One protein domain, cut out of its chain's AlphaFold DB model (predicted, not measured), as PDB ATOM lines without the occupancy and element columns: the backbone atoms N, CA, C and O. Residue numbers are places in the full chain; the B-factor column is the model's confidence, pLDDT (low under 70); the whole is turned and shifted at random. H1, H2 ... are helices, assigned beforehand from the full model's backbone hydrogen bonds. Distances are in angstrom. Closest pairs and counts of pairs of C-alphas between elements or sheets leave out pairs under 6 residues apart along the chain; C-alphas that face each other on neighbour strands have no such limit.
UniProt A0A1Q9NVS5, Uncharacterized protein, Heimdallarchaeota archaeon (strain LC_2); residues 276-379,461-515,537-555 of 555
ATOM      1  N   GLU A 276      96.213 126.439  70.911       83.56
ATOM      2  CA  GLU A 276      95.409 127.188  69.930       83.56
ATOM      3  C   GLU A 276      94.498 126.264  69.106       83.56
ATOM      4  O   GLU A 276      93.381 126.638  68.768       83.56
ATOM      5  N   ILE A 277      94.925 125.015  68.888       84.94
ATOM      6  CA  ILE A 277      94.151 123.983  68.185       84.94
ATOM      7  C   ILE A 277      92.790 123.713  68.848       84.94
ATOM      8  O   ILE A 277      91.823 123.409  68.152       84.94
ATOM      9  N   PHE A 278      92.687 123.788  70.180       86.81
ATOM     10  CA  PHE A 278      91.414 123.536  70.864       86.81
ATOM     11  C   PHE A 278      90.422 124.669  70.646       86.81
ATOM     12  O   PHE A 278      89.249 124.396  70.410       86.81
ATOM     13  N   GLU A 279      90.898 125.913  70.685       88.81
ATOM     14  CA  GLU A 279      90.069 127.083  70.403       88.81
ATOM     15  C   GLU A 279      89.654 127.104  68.928       88.81
ATOM     16  O   GLU A 279      88.475 127.255  68.637       88.81
ATOM     17  N   GLU A 280      90.569 126.811  67.997       90.50
ATOM     18  CA  GLU A 280      90.237 126.699  66.571       90.50
ATOM     19  C   GLU A 280      89.198 125.593  66.315       90.50
ATOM     20  O   GLU A 280      88.222 125.793  65.587       90.50
ATOM     21  N   PHE A 281      89.370 124.410  66.917       91.44
ATOM     22  CA  PHE A 281      88.390 123.335  66.765       91.44
ATOM     23  C   PHE A 281      87.044 123.717  67.387       91.44
ATOM     24  O   PHE A 281      86.007 123.415  66.804       91.44
ATOM     25  N   LYS A 282      87.050 124.399  68.536       93.44
ATOM     26  CA  LYS A 282      85.847 124.886  69.217       93.44
ATOM     27  C   LYS A 282      85.092 125.920  68.387       93.44
ATOM     28  O   LYS A 282      83.886 125.783  68.225       93.44
ATOM     29  N   GLU A 283      85.783 126.900  67.808       93.06
ATOM     30  CA  GLU A 283      85.184 127.901  66.912       93.06
ATOM     31  C   GLU A 283      84.518 127.250  65.690       93.06
ATOM     32  O   GLU A 283      83.466 127.695  65.228       93.06
ATOM     33  N   ASN A 284      85.102 126.159  65.192       93.00
ATOM     34  CA  ASN A 284      84.552 125.393  64.077       93.00
ATOM     35  C   ASN A 284      83.481 124.371  64.499       93.00
ATOM     36  O   ASN A 284      82.708 123.920  63.651       93.00
ATOM     37  N   LEU A 285      83.399 124.004  65.783       93.62
ATOM     38  CA  LEU A 285      82.502 122.957  66.283       93.62
ATOM     39  C   LEU A 285      81.025 123.320  66.088       93.62
ATOM     40  O   LEU A 285      80.215 122.448  65.785       93.62
ATOM     41  N   ASP A 286      80.693 124.610  66.164       90.38
ATOM     42  CA  ASP A 286      79.345 125.125  65.891       90.38
ATOM     43  C   ASP A 286      78.898 124.923  64.443       90.38
ATOM     44  O   ASP A 286      77.704 124.809  64.160       90.38
ATOM     45  N   GLN A 287      79.855 124.860  63.518       91.56
ATOM     46  CA  GLN A 287      79.592 124.582  62.111       91.56
ATOM     47  C   GLN A 287      79.669 123.084  61.803       91.56
ATOM     48  O   GLN A 287      79.127 122.660  60.786       91.56
ATOM     49  N   TYR A 288      80.288 122.293  62.687       93.00
ATOM     50  CA  TYR A 288      80.577 120.881  62.479       93.00
ATOM     51  C   TYR A 288      79.341 120.000  62.722       93.00
ATOM     52  O   TYR A 288      78.972 119.644  63.839       93.00
ATOM     53  N   SER A 289      78.683 119.636  61.630       92.50
ATOM     54  CA  SER A 289      77.444 118.857  61.595       92.50
ATOM     55  C   SER A 289      77.668 117.340  61.642       92.50
ATOM     56  O   SER A 289      78.734 116.821  61.301       92.50
ATOM     57  N   GLU A 290      76.606 116.575  61.934       90.44
ATOM     58  CA  GLU A 290      76.632 115.110  61.814       90.44
ATOM     59  C   GLU A 290      77.041 114.647  60.411       90.44
ATOM     60  O   GLU A 290      77.685 113.611  60.253       90.44
ATOM     61  N   TRP A 291      76.682 115.410  59.375       87.06
ATOM     62  CA  TRP A 291      77.005 115.079  57.989       87.06
ATOM     63  C   TRP A 291      78.474 115.286  57.647       87.06
ATOM     64  O   TRP A 291      79.013 114.519  56.851       87.06
ATOM     65  N   GLU A 292      79.120 116.299  58.215       89.44
ATOM     66  CA  GLU A 292      80.570 116.460  58.086       89.44
ATOM     67  C   GLU A 292      81.289 115.338  58.803       89.44
ATOM     68  O   GLU A 292      82.164 114.705  58.215       89.44
ATOM     69  N   PHE A 293      80.809 114.971  59.989       89.25
ATOM     70  CA  PHE A 293      81.362 113.827  60.686       89.25
ATOM     71  C   PHE A 293      81.164 112.508  59.913       89.25
ATOM     72  O   PHE A 293      82.087 111.703  59.819       89.25
ATOM     73  N   VAL A 294      80.003 112.287  59.277       84.44
ATOM     74  CA  VAL A 294      79.793 111.143  58.365       84.44
ATOM     75  C   VAL A 294      80.792 111.165  57.207       84.44
ATOM     76  O   VAL A 294      81.324 110.113  56.868       84.44
ATOM     77  N   LYS A 295      81.077 112.328  56.609       84.12
ATOM     78  CA  LYS A 295      82.077 112.433  55.532       84.12
ATOM     79  C   LYS A 295      83.475 112.080  56.026       84.12
ATOM     80  O   LYS A 295      84.205 111.407  55.306       84.12
ATOM     81  N   ASP A 296      83.843 112.492  57.233       84.94
ATOM     82  CA  ASP A 296      85.142 112.147  57.819       84.94
ATOM     83  C   ASP A 296      85.243 110.649  58.129       84.94
ATOM     84  O   ASP A 296      86.269 110.023  57.869       84.94
ATOM     85  N   ILE A 297      84.141 110.033  58.560       81.25
ATOM     86  CA  ILE A 297      84.023 108.576  58.687       81.25
ATOM     87  C   ILE A 297      84.149 107.874  57.326       81.25
ATOM     88  O   ILE A 297      84.853 106.874  57.212       81.25
ATOM     89  N   GLU A 298      83.481 108.372  56.286       77.81
ATOM     90  CA  GLU A 298      83.537 107.791  54.940       77.81
ATOM     91  C   GLU A 298      84.940 107.920  54.325       77.81
ATOM     92  O   GLU A 298      85.406 106.986  53.676       77.81
ATOM     93  N   ARG A 299      85.646 109.032  54.581       78.75
ATOM     94  CA  ARG A 299      87.063 109.209  54.215       78.75
ATOM     95  C   ARG A 299      87.966 108.201  54.923       78.75
ATOM     96  O   ARG A 299      88.891 107.688  54.303       78.75
ATOM     97  N   TYR A 300      87.687 107.907  56.193       72.94
ATOM     98  CA  TYR A 300      88.410 106.895  56.963       72.94
ATOM     99  C   TYR A 300      88.182 105.469  56.429       72.94
ATOM    100  O   TYR A 300      89.111 104.666  56.398       72.94
ATOM    101  N   ASP A 301      86.956 105.141  56.014       66.81
ATOM    102  CA  ASP A 301      86.580 103.784  55.591       66.81
ATOM    103  C   ASP A 301      87.008 103.441  54.151       66.81
ATOM    104  O   ASP A 301      86.985 102.272  53.756       66.81
ATOM    105  N   ASP A 302      87.417 104.425  53.340       66.25
ATOM    106  CA  ASP A 302      87.847 104.176  51.962       66.25
ATOM    107  C   ASP A 302      89.241 103.517  51.937       66.25
ATOM    108  O   ASP A 302      90.290 104.159  51.890       66.25
ATOM    109  N   SER A 303      89.220 102.179  51.971       50.88
ATOM    110  CA  SER A 303      90.326 101.225  52.165       50.88
ATOM    111  C   SER A 303      91.541 101.341  51.229       50.88
ATOM    112  O   SER A 303      92.461 100.532  51.329       50.88
ATOM    113  N   ASN A 304      91.544 102.296  50.300       49.72
ATOM    114  CA  ASN A 304      92.639 102.550  49.363       49.72
ATOM    115  C   ASN A 304      93.533 103.728  49.774       49.72
ATOM    116  O   ASN A 304      94.590 103.915  49.171       49.72
ATOM    117  N   LEU A 305      93.145 104.516  50.779       44.94
ATOM    118  CA  LEU A 305      93.963 105.616  51.278       44.94
ATOM    119  C   LEU A 305      94.827 105.117  52.442       44.94
ATOM    120  O   LEU A 305      94.325 104.733  53.492       44.94
ATOM    121  N   GLN A 306      96.151 105.146  52.259       41.22
ATOM    122  CA  GLN A 306      97.149 104.846  53.301       41.22
ATOM    123  C   GLN A 306      97.099 105.815  54.501       41.22
ATOM    124  O   GLN A 306      97.838 105.634  55.460       41.22
ATOM    125  N   THR A 307      96.232 106.826  54.455       46.66
ATOM    126  CA  THR A 307      96.131 107.927  55.417       46.66
ATOM    127  C   THR A 307      94.773 107.942  56.124       46.66
ATOM    128  O   THR A 307      94.238 109.016  56.384       46.66
ATOM    129  N   SER A 308      94.152 106.781  56.371       56.91
ATOM    130  CA  SER A 308      92.879 106.712  57.104       56.91
ATOM    131  C   SER A 308      93.091 107.157  58.558       56.91
ATOM    132  O   SER A 308      93.307 106.336  59.453       56.91
ATOM    133  N   GLU A 309      93.069 108.463  58.794       72.31
ATOM    134  CA  GLU A 309      93.165 109.048  60.123       72.31
ATOM    135  C   GLU A 309      91.819 108.939  60.826       72.31
ATOM    136  O   GLU A 309      90.763 109.251  60.270       72.31
ATOM    137  N   ILE A 310      91.849 108.445  62.061       82.44
ATOM    138  CA  ILE A 310      90.664 108.409  62.912       82.44
ATOM    139  C   ILE A 310      90.185 109.862  63.098       82.44
ATOM    140  O   ILE A 310      91.005 110.718  63.408       82.44
ATOM    141  N   PRO A 311      88.888 110.173  62.948       88.88
ATOM    142  CA  PRO A 311      88.401 111.536  63.130       88.88
ATOM    143  C   PRO A 311      88.808 112.154  64.478       88.88
ATOM    144  O   PRO A 311      88.566 111.577  65.543       88.88
ATOM    145  N   ILE A 312      89.379 113.361  64.441       91.00
ATOM    146  CA  ILE A 312      89.918 114.043  65.631       91.00
ATOM    147  C   ILE A 312      88.849 114.363  66.684       91.00
ATOM    148  O   ILE A 312      89.174 114.447  67.868       91.00
ATOM    149  N   ILE A 313      87.568 114.449  66.292       92.31
ATOM    150  CA  ILE A 313      86.445 114.701  67.209       92.31
ATOM    151  C   ILE A 313      86.394 113.696  68.369       92.31
ATOM    152  O   ILE A 313      85.983 114.048  69.471       92.31
ATOM    153  N   PHE A 314      86.872 112.459  68.173       89.94
ATOM    154  CA  PHE A 314      86.933 111.467  69.250       89.94
ATOM    155  C   PHE A 314      87.889 111.853  70.374       89.94
ATOM    156  O   PHE A 314      87.614 111.551  71.536       89.94
ATOM    157  N   VAL A 315      89.004 112.490  70.021       90.44
ATOM    158  CA  VAL A 315      89.992 112.983  70.979       90.44
ATOM    159  C   VAL A 315      89.513 114.309  71.557       90.44
ATOM    160  O   VAL A 315      89.501 114.457  72.778       90.44
ATOM    161  N   MET A 316      89.017 115.220  70.713       92.19
ATOM    162  CA  MET A 316      88.537 116.542  71.134       92.19
ATOM    163  C   MET A 316      87.409 116.467  72.158       92.19
ATOM    164  O   MET A 316      87.471 117.151  73.175       92.19
ATOM    165  N   ALA A 317      86.439 115.567  71.967       91.38
ATOM    166  CA  ALA A 317      85.355 115.361  72.926       91.38
ATOM    167  C   ALA A 317      85.885 115.099  74.347       91.38
ATOM    168  O   ALA A 317      85.343 115.594  75.335       91.38
ATOM    169  N   LYS A 318      86.974 114.327  74.446       89.56
ATOM    170  CA  LYS A 318      87.613 113.993  75.717       89.56
ATOM    171  C   LYS A 318      88.530 115.088  76.237       89.56
ATOM    172  O   LYS A 318      88.561 115.310  77.443       89.56
ATOM    173  N   MET A 319      89.225 115.783  75.347       89.88
ATOM    174  CA  MET A 319      90.030 116.941  75.714       89.88
ATOM    175  C   MET A 319      89.173 118.044  76.325       89.88
ATOM    176  O   MET A 319      89.468 118.466  77.436       89.88
ATOM    177  N   PHE A 320      88.067 118.432  75.682       91.62
ATOM    178  CA  PHE A 320      87.140 119.421  76.240       91.62
ATOM    179  C   PHE A 320      86.620 119.009  77.617       91.62
ATOM    180  O   PHE A 320      86.546 119.835  78.521       91.62
ATOM    181  N   TYR A 321      86.354 117.716  77.817       89.50
ATOM    182  CA  TYR A 321      85.964 117.206  79.125       89.50
ATOM    183  C   TYR A 321      87.061 117.392  80.189       89.50
ATOM    184  O   TYR A 321      86.768 117.860  81.286       89.50
ATOM    185  N   ILE A 322      88.319 117.060  79.876       87.50
ATOM    186  CA  ILE A 322      89.459 117.252  80.793       87.50
ATOM    187  C   ILE A 322      89.692 118.742  81.082       87.50
ATOM    188  O   ILE A 322      89.982 119.105  82.219       87.50
ATOM    189  N   LEU A 323      89.501 119.599  80.077       88.38
ATOM    190  CA  LEU A 323      89.602 121.059  80.177       88.38
ATOM    191  C   LEU A 323      88.398 121.717  80.865       88.38
ATOM    192  O   LEU A 323      88.351 122.940  80.970       88.38
ATOM    193  N   ASN A 324      87.431 120.925  81.340       88.50
ATOM    194  CA  ASN A 324      86.198 121.398  81.964       88.50
ATOM    195  C   ASN A 324      85.323 122.287  81.046       88.50
ATOM    196  O   ASN A 324      84.480 123.044  81.525       88.50
ATOM    197  N   ASP A 325      85.472 122.164  79.723       90.25
ATOM    198  CA  ASP A 325      84.570 122.739  78.722       90.25
ATOM    199  C   ASP A 325      83.443 121.743  78.406       90.25
ATOM    200  O   ASP A 325      83.436 121.016  77.408       90.25
ATOM    201  N   ILE A 326      82.502 121.652  79.346       88.62
ATOM    202  CA  ILE A 326      81.437 120.644  79.326       88.62
ATOM    203  C   ILE A 326      80.486 120.833  78.139       88.62
ATOM    204  O   ILE A 326      79.969 119.838  77.625       88.62
ATOM    205  N   ASP A 327      80.271 122.071  77.695       89.69
ATOM    206  CA  ASP A 327      79.356 122.374  76.596       89.69
ATOM    207  C   ASP A 327      79.940 121.882  75.260       89.69
ATOM    208  O   ASP A 327      79.284 121.099  74.566       89.69
ATOM    209  N   SER A 328      81.208 122.195  74.964       92.69
ATOM    210  CA  SER A 328      81.906 121.691  73.767       92.69
ATOM    211  C   SER A 328      82.056 120.163  73.784       92.69
ATOM    212  O   SER A 328      81.893 119.487  72.761       92.69
ATOM    213  N   ALA A 329      82.317 119.574  74.958       89.75
ATOM    214  CA  ALA A 329      82.357 118.120  75.112       89.75
ATOM    215  C   ALA A 329      80.990 117.481  74.802       89.75
ATOM    216  O   ALA A 329      80.925 116.459  74.114       89.75
ATOM    217  N   GLN A 330      79.894 118.078  75.282       87.56
ATOM    218  CA  GLN A 330      78.538 117.589  75.036       87.56
ATOM    219  C   GLN A 330      78.146 117.716  73.561       87.56
ATOM    220  O   GLN A 330      77.603 116.759  73.010       87.56
ATOM    221  N   GLN A 331      78.486 118.823  72.902       91.81
ATOM    222  CA  GLN A 331      78.251 119.014  71.469       91.81
ATOM    223  C   GLN A 331      78.966 117.938  70.640       91.81
ATOM    224  O   GLN A 331      78.340 117.292  69.797       91.81
ATOM    225  N   CYS A 332      80.235 117.643  70.950       91.94
ATOM    226  CA  CYS A 332      80.947 116.524  70.331       91.94
ATOM    227  C   CYS A 332      80.223 115.180  70.545       91.94
ATOM    228  O   CYS A 332      80.099 114.385  69.612       91.94
ATOM    229  N   ILE A 333      79.743 114.900  71.763       87.31
ATOM    230  CA  ILE A 333      79.012 113.659  72.080       87.31
ATOM    231  C   ILE A 333      77.725 113.560  71.267       87.31
ATOM    232  O   ILE A 333      77.424 112.484  70.750       87.31
ATOM    233  N   ASP A 334      76.980 114.656  71.156       87.12
ATOM    234  CA  ASP A 334      75.715 114.695  70.433       87.12
ATOM    235  C   ASP A 334      75.945 114.439  68.942       87.12
ATOM    236  O   ASP A 334      75.276 113.577  68.369       87.12
ATOM    237  N   ILE A 335      76.969 115.065  68.348       90.62
ATOM    238  CA  ILE A 335      77.398 114.798  66.967       90.62
ATOM    239  C   ILE A 335      77.750 113.315  66.796       90.62
ATOM    240  O   ILE A 335      77.237 112.649  65.893       90.62
ATOM    241  N   ILE A 336      78.575 112.750  67.688       89.31
ATOM    242  CA  ILE A 336      78.989 111.343  67.593       89.31
ATOM    243  C   ILE A 336      77.786 110.400  67.725       89.31
ATOM    244  O   ILE A 336      77.643 109.455  66.940       89.31
ATOM    245  N   ALA A 337      76.905 110.640  68.697       84.56
ATOM    246  CA  ALA A 337      75.748 109.798  68.978       84.56
ATOM    247  C   ALA A 337      74.684 109.881  67.873       84.56
ATOM    248  O   ALA A 337      74.147 108.847  67.458       84.56
ATOM    249  N   ASN A 338      74.399 111.082  67.362       86.75
ATOM    250  CA  ASN A 338      73.449 111.293  66.273       86.75
ATOM    251  C   ASN A 338      73.965 110.667  64.973       86.75
ATOM    252  O   ASN A 338      73.226 109.920  64.321       86.75
ATOM    253  N   THR A 339      75.246 110.863  64.642       86.56
ATOM    254  CA  THR A 339      75.895 110.194  63.505       86.56
ATOM    255  C   THR A 339      75.824 108.680  63.632       86.56
ATOM    256  O   THR A 339      75.519 107.994  62.656       86.56
ATOM    257  N   PHE A 340      75.996 108.132  64.837       80.56
ATOM    258  CA  PHE A 340      75.808 106.700  65.055       80.56
ATOM    259  C   PHE A 340      74.383 106.253  64.702       80.56
ATOM    260  O   PHE A 340      74.197 105.270  63.982       80.56
ATOM    261  N   GLY A 341      73.368 106.990  65.165       78.31
ATOM    262  CA  GLY A 341      71.971 106.735  64.818       78.31
ATOM    263  C   GLY A 341      71.737 106.742  63.304       78.31
ATOM    264  O   GLY A 341      71.068 105.850  62.776       78.31
ATOM    265  N   ILE A 342      72.346 107.691  62.587       82.06
ATOM    266  CA  ILE A 342      72.313 107.760  61.119       82.06
ATOM    267  C   ILE A 342      72.952 106.508  60.502       82.06
ATOM    268  O   ILE A 342      72.353 105.904  59.610       82.06
ATOM    269  N   LEU A 343      74.126 106.087  60.980       78.56
ATOM    270  CA  LEU A 343      74.857 104.929  60.455       78.56
ATOM    271  C   LEU A 343      74.108 103.609  60.685       78.56
ATOM    272  O   LEU A 343      73.949 102.848  59.730       78.56
ATOM    273  N   ILE A 344      73.572 103.351  61.889       72.50
ATOM    274  CA  ILE A 344      72.754 102.144  62.144       72.50
ATOM    275  C   ILE A 344      71.507 102.154  61.259       72.50
ATOM    276  O   ILE A 344      71.209 101.159  60.593       72.50
ATOM    277  N   ASN A 345      70.764 103.265  61.235       74.06
ATOM    278  CA  ASN A 345      69.512 103.344  60.484       74.06
ATOM    279  C   ASN A 345      69.752 103.184  58.978       74.06
ATOM    280  O   ASN A 345      68.963 102.535  58.286       74.06
ATOM    281  N   ARG A 346      70.865 103.716  58.456       71.19
ATOM    282  CA  ARG A 346      71.290 103.495  57.068       71.19
ATOM    283  C   ARG A 346      71.674 102.043  56.816       71.19
ATOM    284  O   ARG A 346      71.179 101.479  55.839       71.19
ATOM    285  N   ALA A 347      72.480 101.433  57.690       63.25
ATOM    286  CA  ALA A 347      72.838 100.015  57.617       63.25
ATOM    287  C   ALA A 347      71.584  99.124  57.551       63.25
ATOM    288  O   ALA A 347      71.519  98.204  56.739       63.25
ATOM    289  N   ALA A 348      70.546  99.460  58.322       57.81
ATOM    290  CA  ALA A 348      69.275  98.740  58.329       57.81
ATOM    291  C   ALA A 348      68.417  98.952  57.062       57.81
ATOM    292  O   ALA A 348      67.684  98.046  56.667       57.81
ATOM    293  N   THR A 349      68.480 100.126  56.418       50.66
ATOM    294  CA  THR A 349      67.532 100.516  55.351       50.66
ATOM    295  C   THR A 349      68.085 100.463  53.925       50.66
ATOM    296  O   THR A 349      67.317 100.183  53.004       50.66
ATOM    297  N   ARG A 350      69.382 100.721  53.694       44.16
ATOM    298  CA  ARG A 350      69.945 100.903  52.335       44.16
ATOM    299  C   ARG A 350      71.006  99.883  51.912       44.16
ATOM    300  O   ARG A 350      71.256  99.752  50.717       44.16
ATOM    301  N   PHE A 351      71.574  99.096  52.822       43.16
ATOM    302  CA  PHE A 351      72.690  98.188  52.501       43.16
ATOM    303  C   PHE A 351      72.273  96.772  52.071       43.16
ATOM    304  O   PHE A 351      73.070  95.843  52.087       43.16
ATOM    305  N   LYS A 352      71.039  96.590  51.583       37.41
ATOM    306  CA  LYS A 352      70.630  95.316  50.960       37.41
ATOM    307  C   LYS A 352      71.319  95.055  49.607       37.41
ATOM    308  O   LYS A 352      71.271  93.929  49.128       37.41
ATOM    309  N   VAL A 353      71.928  96.081  48.995       33.22
ATOM    310  CA  VAL A 353      72.538  96.023  47.647       33.22
ATOM    311  C   VAL A 353      74.052  96.307  47.657       33.22
ATOM    312  O   VAL A 353      74.742  95.938  46.715       33.22
ATOM    313  N   VAL A 354      74.599  96.876  48.738       35.47
ATOM    314  CA  VAL A 354      76.050  97.052  48.938       35.47
ATOM    315  C   VAL A 354      76.464  96.154  50.101       35.47
ATOM    316  O   VAL A 354      76.561  96.598  51.237       35.47
ATOM    317  N   GLN A 355      76.639  94.861  49.835       38.94
ATOM    318  CA  GLN A 355      77.106  93.893  50.835       38.94
ATOM    319  C   GLN A 355      78.586  94.079  51.233       38.94
ATOM    320  O   GLN A 355      79.031  93.409  52.157       38.94
ATOM    321  N   ASP A 356      79.327  94.992  50.593       40.16
ATOM    322  CA  ASP A 356      80.797  95.031  50.681       40.16
ATOM    323  C   ASP A 356      81.407  96.234  51.425       40.16
ATOM    324  O   ASP A 356      82.616  96.249  51.640       40.16
ATOM    325  N   LYS A 357      80.620  97.227  51.859       49.34
ATOM    326  CA  LYS A 357      81.124  98.340  52.694       49.34
ATOM    327  C   LYS A 357      80.370  98.387  54.026       49.34
ATOM    328  O   LYS A 357      79.551  99.269  54.272       49.34
ATOM    329  N   ASP A 358      80.571  97.349  54.839       56.16
ATOM    330  CA  ASP A 358      80.144  97.322  56.244       56.16
ATOM    331  C   ASP A 358      80.908  98.427  56.993       56.16
ATOM    332  O   ASP A 358      82.137  98.419  56.979       56.16
ATOM    333  N   VAL A 359      80.198  99.338  57.674       61.75
ATOM    334  CA  VAL A 359      80.834 100.351  58.537       61.75
ATOM    335  C   VAL A 359      81.809  99.644  59.475       61.75
ATOM    336  O   VAL A 359      81.401  98.760  60.240       61.75
ATOM    337  N   SER A 360      83.088 100.025  59.402       68.81
ATOM    338  CA  SER A 360      84.162  99.377  60.145       68.81
ATOM    339  C   SER A 360      83.787  99.194  61.618       68.81
ATOM    340  O   SER A 360      83.607 100.157  62.367       68.81
ATOM    341  N   SER A 361      83.691  97.936  62.065       71.25
ATOM    342  CA  SER A 361      83.390  97.606  63.470       71.25
ATOM    343  C   SER A 361      84.393  98.251  64.436       71.25
ATOM    344  O   SER A 361      84.056  98.510  65.590       71.25
ATOM    345  N   ARG A 362      85.597  98.579  63.943       74.06
ATOM    346  CA  ARG A 362      86.633  99.309  64.678       74.06
ATOM    347  C   ARG A 362      86.153 100.698  65.057       74.06
ATOM    348  O   ARG A 362      86.225 101.072  66.220       74.06
ATOM    349  N   LEU A 363      85.638 101.434  64.077       76.81
ATOM    350  CA  LEU A 363      85.141 102.787  64.270       76.81
ATOM    351  C   LEU A 363      83.954 102.792  65.232       76.81
ATOM    352  O   LEU A 363      83.908 103.611  66.139       76.81
ATOM    353  N   LEU A 364      83.041 101.828  65.096       77.50
ATOM    354  CA  LEU A 364      81.908 101.701  66.015       77.50
ATOM    355  C   LEU A 364      82.370 101.413  67.451       77.50
ATOM    356  O   LEU A 364      81.800 101.958  68.394       77.50
ATOM    357  N   GLY A 365      83.423 100.603  67.615       75.75
ATOM    358  CA  GLY A 365      84.090 100.397  68.900       75.75
ATOM    359  C   GLY A 365      84.677 101.692  69.469       75.75
ATOM    360  O   GLY A 365      84.417 102.014  70.627       75.75
ATOM    361  N   ILE A 366      85.402 102.470  68.657       81.19
ATOM    362  CA  ILE A 366      85.978 103.770  69.050       81.19
ATOM    363  C   ILE A 366      84.874 104.753  69.462       81.19
ATOM    364  O   ILE A 366      84.914 105.275  70.572       81.19
ATOM    365  N   MET A 367      83.848 104.937  68.622       81.50
ATOM    366  CA  MET A 367      82.695 105.801  68.906       81.50
ATOM    367  C   MET A 367      82.054 105.452  70.249       81.50
ATOM    368  O   MET A 367      81.811 106.326  71.080       81.50
ATOM    369  N   TYR A 368      81.799 104.163  70.477       82.44
ATOM    370  CA  TYR A 368      81.179 103.690  71.704       82.44
ATOM    371  C   TYR A 368      82.056 103.930  72.935       82.44
ATOM    372  O   TYR A 368      81.559 104.420  73.948       82.44
ATOM    373  N   ASN A 369      83.356 103.629  72.835       80.88
ATOM    374  CA  ASN A 369      84.334 103.891  73.891       80.88
ATOM    375  C   ASN A 369      84.372 105.378  74.264       80.88
ATOM    376  O   ASN A 369      84.369 105.708  75.451       80.88
ATOM    377  N   THR A 370      84.381 106.273  73.271       81.56
ATOM    378  CA  THR A 370      84.377 107.723  73.499       81.56
ATOM    379  C   THR A 370      83.114 108.161  74.232       81.56
ATOM    380  O   THR A 370      83.216 108.802  75.278       81.56
ATOM    381  N   ILE A 371      81.928 107.753  73.758       81.31
ATOM    382  CA  ILE A 371      80.658 108.118  74.404       81.31
ATOM    383  C   ILE A 371      80.610 107.584  75.840       81.31
ATOM    384  O   ILE A 371      80.314 108.342  76.759       81.31
ATOM    385  N   ILE A 372      80.906 106.298  76.068       80.06
ATOM    386  CA  ILE A 372      80.826 105.707  77.414       80.06
ATOM    387  C   ILE A 372      81.734 106.425  78.397       80.06
ATOM    388  O   ILE A 372      81.292 106.748  79.497       80.06
ATOM    389  N   ARG A 373      82.993 106.658  78.017       75.62
ATOM    390  CA  ARG A 373      83.979 107.284  78.903       75.62
ATOM    391  C   ARG A 373      83.533 108.680  79.326       75.62
ATOM    392  O   ARG A 373      83.679 109.026  80.491       75.62
ATOM    393  N   LEU A 374      82.941 109.441  78.411       75.75
ATOM    394  CA  LEU A 374      82.422 110.777  78.696       75.75
ATOM    395  C   LEU A 374      81.148 110.753  79.545       75.75
ATOM    396  O   LEU A 374      81.013 111.527  80.490       75.75
ATOM    397  N   VAL A 375      80.229 109.831  79.255       73.38
ATOM    398  CA  VAL A 375      78.993 109.664  80.034       73.38
ATOM    399  C   VAL A 375      79.293 109.242  81.469       73.38
ATOM    400  O   VAL A 375      78.651 109.734  82.393       73.38
ATOM    401  N   ARG A 376      80.267 108.348  81.663       68.88
ATOM    402  CA  ARG A 376      80.680 107.874  82.990       68.88
ATOM    403  C   ARG A 376      81.546 108.863  83.741       68.88
ATOM    404  O   ARG A 376      81.397 108.969  84.952       68.88
ATOM    405  N   GLY A 377      82.381 109.626  83.033       58.91
ATOM    406  CA  GLY A 377      83.186 110.692  83.628       58.91
ATOM    407  C   GLY A 377      82.351 111.633  84.499       58.91
ATOM    408  O   GLY A 377      82.811 112.019  85.571       58.91
ATOM    409  N   LYS A 378      81.091 111.904  84.114       47.84
ATOM    410  CA  LYS A 378      80.138 112.721  84.889       47.84
ATOM    411  C   LYS A 378      79.839 112.202  86.312       47.84
ATOM    412  O   LYS A 378      79.224 112.942  87.073       47.84
ATOM    413  N   GLN A 379      80.217 110.974  86.686       35.88
ATOM    414  CA  GLN A 379      79.904 110.378  87.998       35.88
ATOM    415  C   GLN A 379      81.066 110.310  89.002       35.88
ATOM    416  O   GLN A 379      80.864 109.791  90.098       35.88
ATOM    417  N   LYS A 461      67.705 110.152  75.389       61.44
ATOM    418  CA  LYS A 461      68.090 109.588  74.067       61.44
ATOM    419  C   LYS A 461      69.383 108.760  74.082       61.44
ATOM    420  O   LYS A 461      69.486 107.774  73.355       61.44
ATOM    421  N   LEU A 462      70.349 109.105  74.934       68.62
ATOM    422  CA  LEU A 462      71.696 108.526  74.878       68.62
ATOM    423  C   LEU A 462      71.761 107.064  75.353       68.62
ATOM    424  O   LEU A 462      72.471 106.252  74.763       68.62
ATOM    425  N   SER A 463      70.978 106.693  76.370       69.06
ATOM    426  CA  SER A 463      70.923 105.319  76.900       69.06
ATOM    427  C   SER A 463      70.364 104.313  75.885       69.06
ATOM    428  O   SER A 463      70.868 103.190  75.762       69.06
ATOM    429  N   THR A 464      69.359 104.733  75.110       71.62
ATOM    430  CA  THR A 464      68.764 103.934  74.030       71.62
ATOM    431  C   THR A 464      69.758 103.749  72.883       71.62
ATOM    432  O   THR A 464      69.924 102.631  72.385       71.62
ATOM    433  N   SER A 465      70.486 104.810  72.513       71.12
ATOM    434  CA  SER A 465      71.553 104.740  71.508       71.12
ATOM    435  C   SER A 465      72.685 103.815  71.953       71.12
ATOM    436  O   SER A 465      73.049 102.916  71.202       71.12
ATOM    437  N   LEU A 466      73.175 103.934  73.191       76.44
ATOM    438  CA  LEU A 466      74.219 103.054  73.735       76.44
ATOM    439  C   LEU A 466      73.798 101.581  73.746       76.44
ATOM    440  O   LEU A 466      74.551 100.717  73.306       76.44
ATOM    441  N   SER A 467      72.576 101.280  74.178       81.75
ATOM    442  CA  SER A 467      72.066  99.902  74.154       81.75
ATOM    443  C   SER A 467      71.991  99.353  72.724       81.75
ATOM    444  O   SER A 467      72.373  98.209  72.471       81.75
ATOM    445  N   SER A 468      71.567 100.185  71.769       77.94
ATOM    446  CA  SER A 468      71.503  99.824  70.348       77.94
ATOM    447  C   SER A 468      72.894  99.589  69.751       77.94
ATOM    448  O   SER A 468      73.097  98.587  69.067       77.94
ATOM    449  N   ILE A 469      73.867 100.452  70.065       75.94
ATOM    450  CA  ILE A 469      75.270 100.301  69.655       75.94
ATOM    451  C   ILE A 469      75.835  98.987  70.189       75.94
ATOM    452  O   ILE A 469      76.414  98.198  69.444       75.94
ATOM    453  N   ARG A 470      75.630  98.722  71.480       83.62
ATOM    454  CA  ARG A 470      76.115  97.509  72.134       83.62
ATOM    455  C   ARG A 470      75.553  96.257  71.480       83.62
ATOM    456  O   ARG A 470      76.300  95.331  71.173       83.62
ATOM    457  N   ASN A 471      74.242  96.239  71.249       86.12
ATOM    458  CA  ASN A 471      73.562  95.127  70.595       86.12
ATOM    459  C   ASN A 471      74.055  94.943  69.159       86.12
ATOM    460  O   ASN A 471      74.262  93.809  68.728       86.12
ATOM    461  N   TYR A 472      74.321  96.040  68.446       83.94
ATOM    462  CA  TYR A 472      74.927  95.988  67.123       83.94
ATOM    463  C   TYR A 472      76.330  95.364  67.169       83.94
ATOM    464  O   TYR A 472      76.563  94.374  66.478       83.94
ATOM    465  N   ILE A 473      77.233  95.859  68.027       86.06
ATOM    466  CA  ILE A 473      78.591  95.309  68.194       86.06
ATOM    467  C   ILE A 473      78.518  93.815  68.532       86.06
ATOM    468  O   ILE A 473      79.200  93.014  67.893       86.06
ATOM    469  N   LYS A 474      77.647  93.419  69.467       89.56
ATOM    470  CA  LYS A 474      77.416  92.011  69.827       89.56
ATOM    471  C   LYS A 474      76.957  91.173  68.632       89.56
ATOM    472  O   LYS A 474      77.503  90.101  68.396       89.56
ATOM    473  N   SER A 475      76.001  91.673  67.850       87.62
ATOM    474  CA  SER A 475      75.450  90.961  66.686       87.62
ATOM    475  C   SER A 475      76.451  90.761  65.543       87.62
ATOM    476  O   SER A 475      76.248  89.892  64.698       87.62
ATOM    477  N   ARG A 476      77.525  91.562  65.509       88.62
ATOM    478  CA  ARG A 476      78.574  91.504  64.484       88.62
ATOM    479  C   ARG A 476      79.768  90.629  64.870       88.62
ATOM    480  O   ARG A 476      80.656  90.453  64.037       88.62
ATOM    481  N   GLN A 477      79.795  90.066  66.081       91.62
ATOM    482  CA  GLN A 477      80.831  89.108  66.452       91.62
ATOM    483  C   GLN A 477      80.715  87.859  65.566       91.62
ATOM    484  O   GLN A 477      79.644  87.272  65.403       91.62
ATOM    485  N   GLN A 478      81.833  87.462  64.970       87.69
ATOM    486  CA  GLN A 478      81.925  86.265  64.156       87.69
ATOM    487  C   GLN A 478      81.952  85.013  65.035       87.69
ATOM    488  O   GLN A 478      82.168  85.051  66.245       87.69
ATOM    489  N   ILE A 479      81.733  83.863  64.405       84.56
ATOM    490  CA  ILE A 479      81.684  82.566  65.090       84.56
ATOM    491  C   ILE A 479      83.001  82.180  65.771       84.56
ATOM    492  O   ILE A 479      83.023  81.360  66.681       84.56
ATOM    493  N   ASP A 480      84.100  82.770  65.316       81.94
ATOM    494  CA  ASP A 480      85.423  82.625  65.900       81.94
ATOM    495  C   ASP A 480      85.694  83.651  67.023       81.94
ATOM    496  O   ASP A 480      86.838  83.852  67.433       81.94
ATOM    497  N   GLY A 481      84.660  84.339  67.509       89.44
ATOM    498  CA  GLY A 481      84.767  85.355  68.552       89.44
ATOM    499  C   GLY A 481      85.384  86.676  68.091       89.44
ATOM    500  O   GLY A 481      85.413  87.627  68.873       89.44
ATOM    501  N   SER A 482      85.858  86.766  66.848       90.44
ATOM    502  CA  SER A 482      86.473  87.975  66.314       90.44
ATOM    503  C   SER A 482      85.439  88.987  65.830       90.44
ATOM    504  O   SER A 482      84.272  88.673  65.595       90.44
ATOM    505  N   TRP A 483      85.902  90.208  65.592       88.19
ATOM    506  CA  TRP A 483      85.205  91.177  64.758       88.19
ATOM    507  C   TRP A 483      86.001  91.392  63.486       88.19
ATOM    508  O   TRP A 483      87.140  91.857  63.513       88.19
ATOM    509  N   GLY A 484      85.405  91.004  62.361       81.19
ATOM    510  CA  GLY A 484      86.040  91.129  61.053       81.19
ATOM    511  C   GLY A 484      87.309  90.287  60.875       81.19
ATOM    512  O   GLY A 484      88.107  90.616  60.004       81.19
ATOM    513  N   GLY A 485      87.553  89.252  61.695       81.38
ATOM    514  CA  GLY A 485      88.781  88.447  61.618       81.38
ATOM    515  C   GLY A 485      90.055  89.232  61.949       81.38
ATOM    516  O   GLY A 485      91.152  88.859  61.527       81.38
ATOM    517  N   ARG A 486      89.933  90.354  62.671       85.12
ATOM    518  CA  ARG A 486      91.024  91.302  62.921       85.12
ATOM    519  C   ARG A 486      91.241  91.546  64.409       85.12
ATOM    520  O   ARG A 486      90.291  91.706  65.173       85.12
ATOM    521  N   ILE A 487      92.508  91.553  64.822       89.75
ATOM    522  CA  ILE A 487      92.913  91.683  66.232       89.75
ATOM    523  C   ILE A 487      92.641  93.102  66.731       89.75
ATOM    524  O   ILE A 487      92.049  93.258  67.792       89.75
ATOM    525  N   ASP A 488      92.997  94.116  65.939       85.69
ATOM    526  CA  ASP A 488      92.795  95.528  66.275       85.69
ATOM    527  C   ASP A 488      91.310  95.858  66.454       85.69
ATOM    528  O   ASP A 488      90.917  96.456  67.450       85.69
ATOM    529  N   ILE A 489      90.465  95.372  65.543       88.00
ATOM    530  CA  ILE A 489      89.011  95.544  65.631       88.00
ATOM    531  C   ILE A 489      88.443  94.825  66.858       88.00
ATOM    532  O   ILE A 489      87.676  95.406  67.623       88.00
ATOM    533  N   THR A 490      88.838  93.567  67.066       92.88
ATOM    534  CA  THR A 490      88.369  92.762  68.203       92.88
ATOM    535  C   THR A 490      88.754  93.400  69.535       92.88
ATOM    536  O   THR A 490      87.942  93.418  70.458       92.88
ATOM    537  N   ALA A 491      89.960  93.964  69.630       92.25
ATOM    538  CA  ALA A 491      90.412  94.682  70.810       92.25
ATOM    539  C   ALA A 491      89.524  95.909  71.093       92.25
ATOM    540  O   ALA A 491      88.989  96.036  72.193       92.25
ATOM    541  N   GLU A 492      89.280  96.770  70.101       88.50
ATOM    542  CA  GLU A 492      88.432  97.956  70.294       88.50
ATOM    543  C   GLU A 492      86.985  97.589  70.669       88.50
ATOM    544  O   GLU A 492      86.404  98.201  71.571       88.50
ATOM    545  N   CYS A 493      86.416  96.552  70.044       90.88
ATOM    546  CA  CYS A 493      85.075  96.062  70.372       90.88
ATOM    547  C   CYS A 493      84.995  95.458  71.783       90.88
ATOM    548  O   CYS A 493      84.014  95.695  72.486       90.88
ATOM    549  N   LEU A 494      86.014  94.710  72.224       92.81
ATOM    550  CA  LEU A 494      86.079  94.189  73.593       92.81
ATOM    551  C   LEU A 494      86.248  95.308  74.617       92.81
ATOM    552  O   LEU A 494      85.581  95.303  75.648       92.81
ATOM    553  N   ARG A 495      87.097  96.296  74.335       89.62
ATOM    554  CA  ARG A 495      87.262  97.465  75.204       89.62
ATOM    555  C   ARG A 495      85.928  98.184  75.417       89.62
ATOM    556  O   ARG A 495      85.577  98.444  76.563       89.62
ATOM    557  N   ALA A 496      85.177  98.378  74.331       85.81
ATOM    558  CA  ALA A 496      83.849  98.987  74.324       85.81
ATOM    559  C   ALA A 496      82.873  98.275  75.264       85.81
ATOM    560  O   ALA A 496      82.235  98.888  76.114       85.81
ATOM    561  N   VAL A 497      82.748  96.962  75.134       87.31
ATOM    562  CA  VAL A 497      81.740  96.188  75.871       87.31
ATOM    563  C   VAL A 497      82.121  95.875  77.315       87.31
ATOM    564  O   VAL A 497      81.221  95.742  78.142       87.31
ATOM    565  N   LEU A 498      83.415  95.804  77.645       87.94
ATOM    566  CA  LEU A 498      83.897  95.495  79.000       87.94
ATOM    567  C   LEU A 498      83.500  96.537  80.047       87.94
ATOM    568  O   LEU A 498      83.517  96.239  81.236       87.94
ATOM    569  N   ASP A 499      83.131  97.746  79.625       78.94
ATOM    570  CA  ASP A 499      82.578  98.747  80.530       78.94
ATOM    571  C   ASP A 499      81.221  98.333  81.102       78.94
ATOM    572  O   ASP A 499      80.920  98.642  82.252       78.94
ATOM    573  N   GLN A 500      80.387  97.639  80.330       80.06
ATOM    574  CA  GLN A 500      78.963  97.460  80.643       80.06
ATOM    575  C   GLN A 500      78.536  96.005  80.811       80.06
ATOM    576  O   GLN A 500      77.371  95.736  81.098       80.06
ATOM    577  N   GLU A 501      79.449  95.069  80.595       82.25
ATOM    578  CA  GLU A 501      79.156  93.646  80.576       82.25
ATOM    579  C   GLU A 501      80.043  92.919  81.578       82.25
ATOM    580  O   GLU A 501      81.208  93.264  81.772       82.25
ATOM    581  N   SER A 502      79.497  91.866  82.183       85.12
ATOM    582  CA  SER A 502      80.320  90.954  82.967       85.12
ATOM    583  C   SER A 502      81.364  90.297  82.063       85.12
ATOM    584  O   SER A 502      81.060  89.845  80.949       85.12
ATOM    585  N   VAL A 503      82.589  90.187  82.579       87.56
ATOM    586  CA  VAL A 503      83.687  89.479  81.907       87.56
ATOM    587  C   VAL A 503      83.366  88.000  81.662       87.56
ATOM    588  O   VAL A 503      83.945  87.380  80.775       87.56
ATOM    589  N   GLU A 504      82.401  87.442  82.400       86.38
ATOM    590  CA  GLU A 504      81.970  86.047  82.286       86.38
ATOM    591  C   GLU A 504      80.933  85.798  81.173       86.38
ATOM    592  O   GLU A 504      80.536  84.654  80.955       86.38
ATOM    593  N   THR A 505      80.502  86.829  80.438       90.31
ATOM    594  CA  THR A 505      79.591  86.641  79.297       90.31
ATOM    595  C   THR A 505      80.256  85.853  78.160       90.31
ATOM    596  O   THR A 505      81.417  86.086  77.815       90.31
ATOM    597  N   ASP A 506      79.504  84.950  77.517       88.75
ATOM    598  CA  ASP A 506      79.978  84.086  76.415       88.75
ATOM    599  C   ASP A 506      80.678  84.858  75.297       88.75
ATOM    600  O   ASP A 506      81.665  84.417  74.704       88.75
ATOM    601  N   PHE A 507      80.153  86.039  75.020       89.31
ATOM    602  CA  PHE A 507      80.630  86.944  73.998       89.31
ATOM    603  C   PHE A 507      82.003  87.558  74.351       89.31
ATOM    604  O   PHE A 507      82.897  87.568  73.499       89.31
ATOM    605  N   VAL A 508      82.222  87.982  75.607       92.31
ATOM    606  CA  VAL A 508      83.539  88.457  76.076       92.31
ATOM    607  C   VAL A 508      84.537  87.302  76.096       92.31
ATOM    608  O   VAL A 508      85.647  87.449  75.583       92.31
ATOM    609  N   LYS A 509      84.128  86.127  76.596       91.62
ATOM    610  CA  LYS A 509      84.949  84.904  76.588       91.62
ATOM    611  C   LYS A 509      85.417  84.534  75.184       91.62
ATOM    612  O   LYS A 509      86.594  84.245  74.988       91.62
ATOM    613  N   SER A 510      84.508  84.571  74.210       90.38
ATOM    614  CA  SER A 510      84.807  84.231  72.815       90.38
ATOM    615  C   SER A 510      85.810  85.210  72.201       90.38
ATOM    616  O   SER A 510      86.792  84.780  71.594       90.38
ATOM    617  N   GLY A 511      85.620  86.517  72.411       93.44
ATOM    618  CA  GLY A 511      86.558  87.531  71.927       93.44
ATOM    619  C   GLY A 511      87.924  87.449  72.606       93.44
ATOM    620  O   GLY A 511      88.954  87.530  71.937       93.44
ATOM    621  N   LEU A 512      87.961  87.225  73.921       94.12
ATOM    622  CA  LEU A 512      89.216  87.022  74.638       94.12
ATOM    623  C   LEU A 512      89.948  85.780  74.121       94.12
ATOM    624  O   LEU A 512      91.146  85.836  73.858       94.12
ATOM    625  N   HIS A 513      89.234  84.670  73.940       89.75
ATOM    626  CA  HIS A 513      89.815  83.442  73.410       89.75
ATOM    627  C   HIS A 513      90.426  83.654  72.019       89.75
ATOM    628  O   HIS A 513      91.532  83.179  71.756       89.75
ATOM    629  N   TYR A 514      89.754  84.418  71.152       92.00
ATOM    630  CA  TYR A 514      90.302  84.824  69.860       92.00
ATOM    631  C   TYR A 514      91.638  85.570  70.000       92.00
ATOM    632  O   TYR A 514      92.622  85.187  69.363       92.00
ATOM    633  N   LEU A 515      91.705  86.586  70.870       95.06
ATOM    634  CA  LEU A 515      92.941  87.339  71.109       95.06
ATOM    635  C   LEU A 515      94.058  86.435  71.646       95.06
ATOM    636  O   LEU A 515      95.171  86.452  71.121       95.06
ATOM    637  N   ILE A 537      95.720  96.460  77.800       94.81
ATOM    638  CA  ILE A 537      94.683  97.187  78.551       94.81
ATOM    639  C   ILE A 537      93.455  96.291  78.786       94.81
ATOM    640  O   ILE A 537      92.910  96.242  79.890       94.81
ATOM    641  N   ILE A 538      93.044  95.536  77.765       95.12
ATOM    642  CA  ILE A 538      91.905  94.607  77.831       95.12
ATOM    643  C   ILE A 538      92.198  93.447  78.785       95.12
ATOM    644  O   ILE A 538      91.376  93.141  79.650       95.12
ATOM    645  N   LEU A 539      93.369  92.816  78.651       95.62
ATOM    646  CA  LEU A 539      93.772  91.697  79.503       95.62
ATOM    647  C   LEU A 539      93.858  92.106  80.970       95.62
ATOM    648  O   LEU A 539      93.293  91.421  81.817       95.62
ATOM    649  N   SER A 540      94.495  93.241  81.259       94.38
ATOM    650  CA  SER A 540      94.635  93.747  82.624       94.38
ATOM    651  C   SER A 540      93.278  94.037  83.257       94.38
ATOM    652  O   SER A 540      93.024  93.635  84.393       94.38
ATOM    653  N   ARG A 541      92.355  94.647  82.503       91.31
ATOM    654  CA  ARG A 541      90.988  94.891  82.973       91.31
ATOM    655  C   ARG A 541      90.245  93.599  83.302       91.31
ATOM    656  O   ARG A 541      89.603  93.499  84.349       91.31
ATOM    657  N   ILE A 542      90.336  92.609  82.418       92.25
ATOM    658  CA  ILE A 542      89.722  91.298  82.629       92.25
ATOM    659  C   ILE A 542      90.328  90.615  83.860       92.25
ATOM    660  O   ILE A 542      89.592  90.136  84.720       92.25
ATOM    661  N   ASN A 543      91.655  90.610  83.980       92.56
ATOM    662  CA  ASN A 543      92.364  89.996  85.100       92.56
ATOM    663  C   ASN A 543      92.016  90.669  86.435       92.56
ATOM    664  O   ASN A 543      91.787  89.973  87.423       92.56
ATOM    665  N   ARG A 544      91.889  92.003  86.457       90.12
ATOM    666  CA  ARG A 544      91.422  92.756  87.629       90.12
ATOM    667  C   ARG A 544      90.002  92.352  88.024       90.12
ATOM    668  O   ARG A 544      89.784  91.961  89.168       90.12
ATOM    669  N   SER A 545      89.084  92.319  87.057       88.44
ATOM    670  CA  SER A 545      87.694  91.894  87.283       88.44
ATOM    671  C   SER A 545      87.618  90.468  87.843       88.44
ATOM    672  O   SER A 545      86.820  90.181  88.733       88.44
ATOM    673  N   LEU A 546      88.483  89.562  87.367       87.56
ATOM    674  CA  LEU A 546      88.576  88.199  87.893       87.56
ATOM    675  C   LEU A 546      89.131  88.153  89.317       87.56
ATOM    676  O   LEU A 546      88.648  87.363  90.125       87.56
ATOM    677  N   SER A 547      90.114  88.997  89.638       86.62
ATOM    678  CA  SER A 547      90.713  89.043  90.977       86.62
ATOM    679  C   SER A 547      89.745  89.542  92.056       86.62
ATOM    680  O   SER A 547      89.845  89.116  93.203       86.62
ATOM    681  N   ILE A 548      88.770  90.378  91.680       83.75
ATOM    682  CA  ILE A 548      87.758  90.960  92.580       83.75
ATOM    683  C   ILE A 548      86.501  90.060  92.670       83.75
ATOM    684  O   ILE A 548      85.546  90.359  93.382       83.75
ATOM    685  N   GLY A 549      86.493  88.902  91.997       72.44
ATOM    686  CA  GLY A 549      85.381  87.947  92.055       72.44
ATOM    687  C   GLY A 549      84.236  88.249  91.084       72.44
ATOM    688  O   GLY A 549      83.107  87.826  91.318       72.44
ATOM    689  N   GLY A 550      84.504  88.966  89.987       58.66
ATOM    690  CA  GLY A 550      83.549  89.162  88.891       58.66
ATOM    691  C   GLY A 550      82.429  90.170  89.166       58.66
ATOM    692  O   GLY A 550      81.557  90.343  88.311       58.66
ATOM    693  N   LEU A 551      82.453  90.855  90.314       46.66
ATOM    694  CA  LEU A 551      81.687  92.084  90.502       46.66
ATOM    695  C   LEU A 551      82.221  93.104  89.499       46.66
ATOM    696  O   LEU A 551      83.429  93.316  89.419       46.66
ATOM    697  N   SER A 552      81.333  93.668  88.676       46.72
ATOM    698  CA  SER A 552      81.731  94.710  87.739       46.72
ATOM    699  C   SER A 552      82.376  95.824  88.546       46.72
ATOM    700  O   SER A 552      81.694  96.436  89.371       46.72
ATOM    701  N   ASP A 553      83.656  96.086  88.301       43.31
ATOM    702  CA  ASP A 553      84.251  97.357  88.667       43.31
ATOM    703  C   ASP A 553      83.417  98.426  87.950       43.31
ATOM    704  O   ASP A 553      83.579  98.677  86.751       43.31
ATOM    705  N   ALA A 554      82.444  98.996  88.659       36.91
ATOM    706  CA  ALA A 554      81.790 100.222  88.259       36.91
ATOM    707  C   ALA A 554      82.812 101.344  88.487       36.91
ATOM    708  O   ALA A 554      82.753 102.048  89.488       36.91
ATOM    709  N   PHE A 555      83.805 101.409  87.595       38.53
ATOM    710  CA  PHE A 555      84.560 102.624  87.312       38.53
ATOM    711  C   PHE A 555      83.737 103.515  86.383       38.53
ATOM    712  O   PHE A 555      83.194 102.997  85.365       38.53
TER     713      PHE A 555
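AT A GLANCE: This is residues 276 to 379, 461 to 515 and 537 to 555 of the 555 residues of an uncharacterized protein of Heimdallarchaeota archaeon (strain LC_2) (UniProt A0A1Q9NVS5). A three-helix up-and-down bundle, H3, H4 and H5, makes one half of the domain together with H1 and H2, which pack on H4. On the other side of H5, the helix nearest the middle, H6 and H7 pack, with H8 packed on H7 and H9 beyond it; residues 348 to 356, at the far end of long H4, stick out. The 178 printed residues hold nine named helices, H1 to H9 in chain order, and no named strand: the class is all helix. The whole is compact, with a radius of gyration of the C-alphas of 16.8 A and spans of 47 by 43 by 32 A.

HOW THE PARTS SIT: H1, residues 276 to 285, touches residues 328 to 332 alone of H4, residues 326 to 350, at a steep tilt of 52 degrees; the C-alphas of Lys 282 and Ser 328 are closest, 6.8 A. H2, residues 290 to 301, touches H4 at 66 degrees, a steep tilt, with residues 290 to 294 alone; the closest C-alphas are those of Glu 290 and Ile 335, 5.2 A. H3, residues 313 to 322, and H4 form a helical hairpin at a shallow tilt of 29 degrees, closest at the C-alphas of Ala 317 and Ala 329, 4.6 A. H4, the hub with five touching helices, forms another hairpin with H5, residues 361 to 377; the C-alphas of Ile 333 and Ile 371 are closest, 6.2 A. H6, residues 461 to 475, touches H5, closest at the C-alphas of Tyr 368 and Ile 469, 7.1 A. H7, residues 487 to 498, touches H5 and runs the same way at a shallow tilt of 31 degrees; the C-alphas of Arg 362 and Ile 489 are closest, 4.6 A. H8, residues 506 to 515, forms a hairpin with H7, closest at the C-alphas of Ile 487 and Leu 515, 6.5 A. H9, residues 537 to 547, and H7 only just touch, with 3 pairs of C-alphas within 8 A; those of Arg 495 and Ile 538 are closest, 6.1 A. Every O i to N i+4 pair is within hydrogen-bond range in H1, H2 and H4 to H9, and 5 of 6 are in H3.

IN THESE COORDINATES: H1 begins at C-alpha 276 (95.409, 127.188, 69.930). From first to last C-alpha, H4 measures 35.4 A, H5 24.0 A and H6 21.3 A. H9 ends at C-alpha 547 (90.713, 89.043, 90.977).

THE WHOLE: Residues 380 to 460 and 516 to 536 are not printed; the C-alphas across these cuts are 18.3 A and 12.5 A apart. The links H2 to H3 and H6 to H7 are long. Mean pLDDT of the printed part is 79.2, with residues 301 to 308, 347 to 360, 376 to 379, 461 to 463 and 550 to 555 under 70.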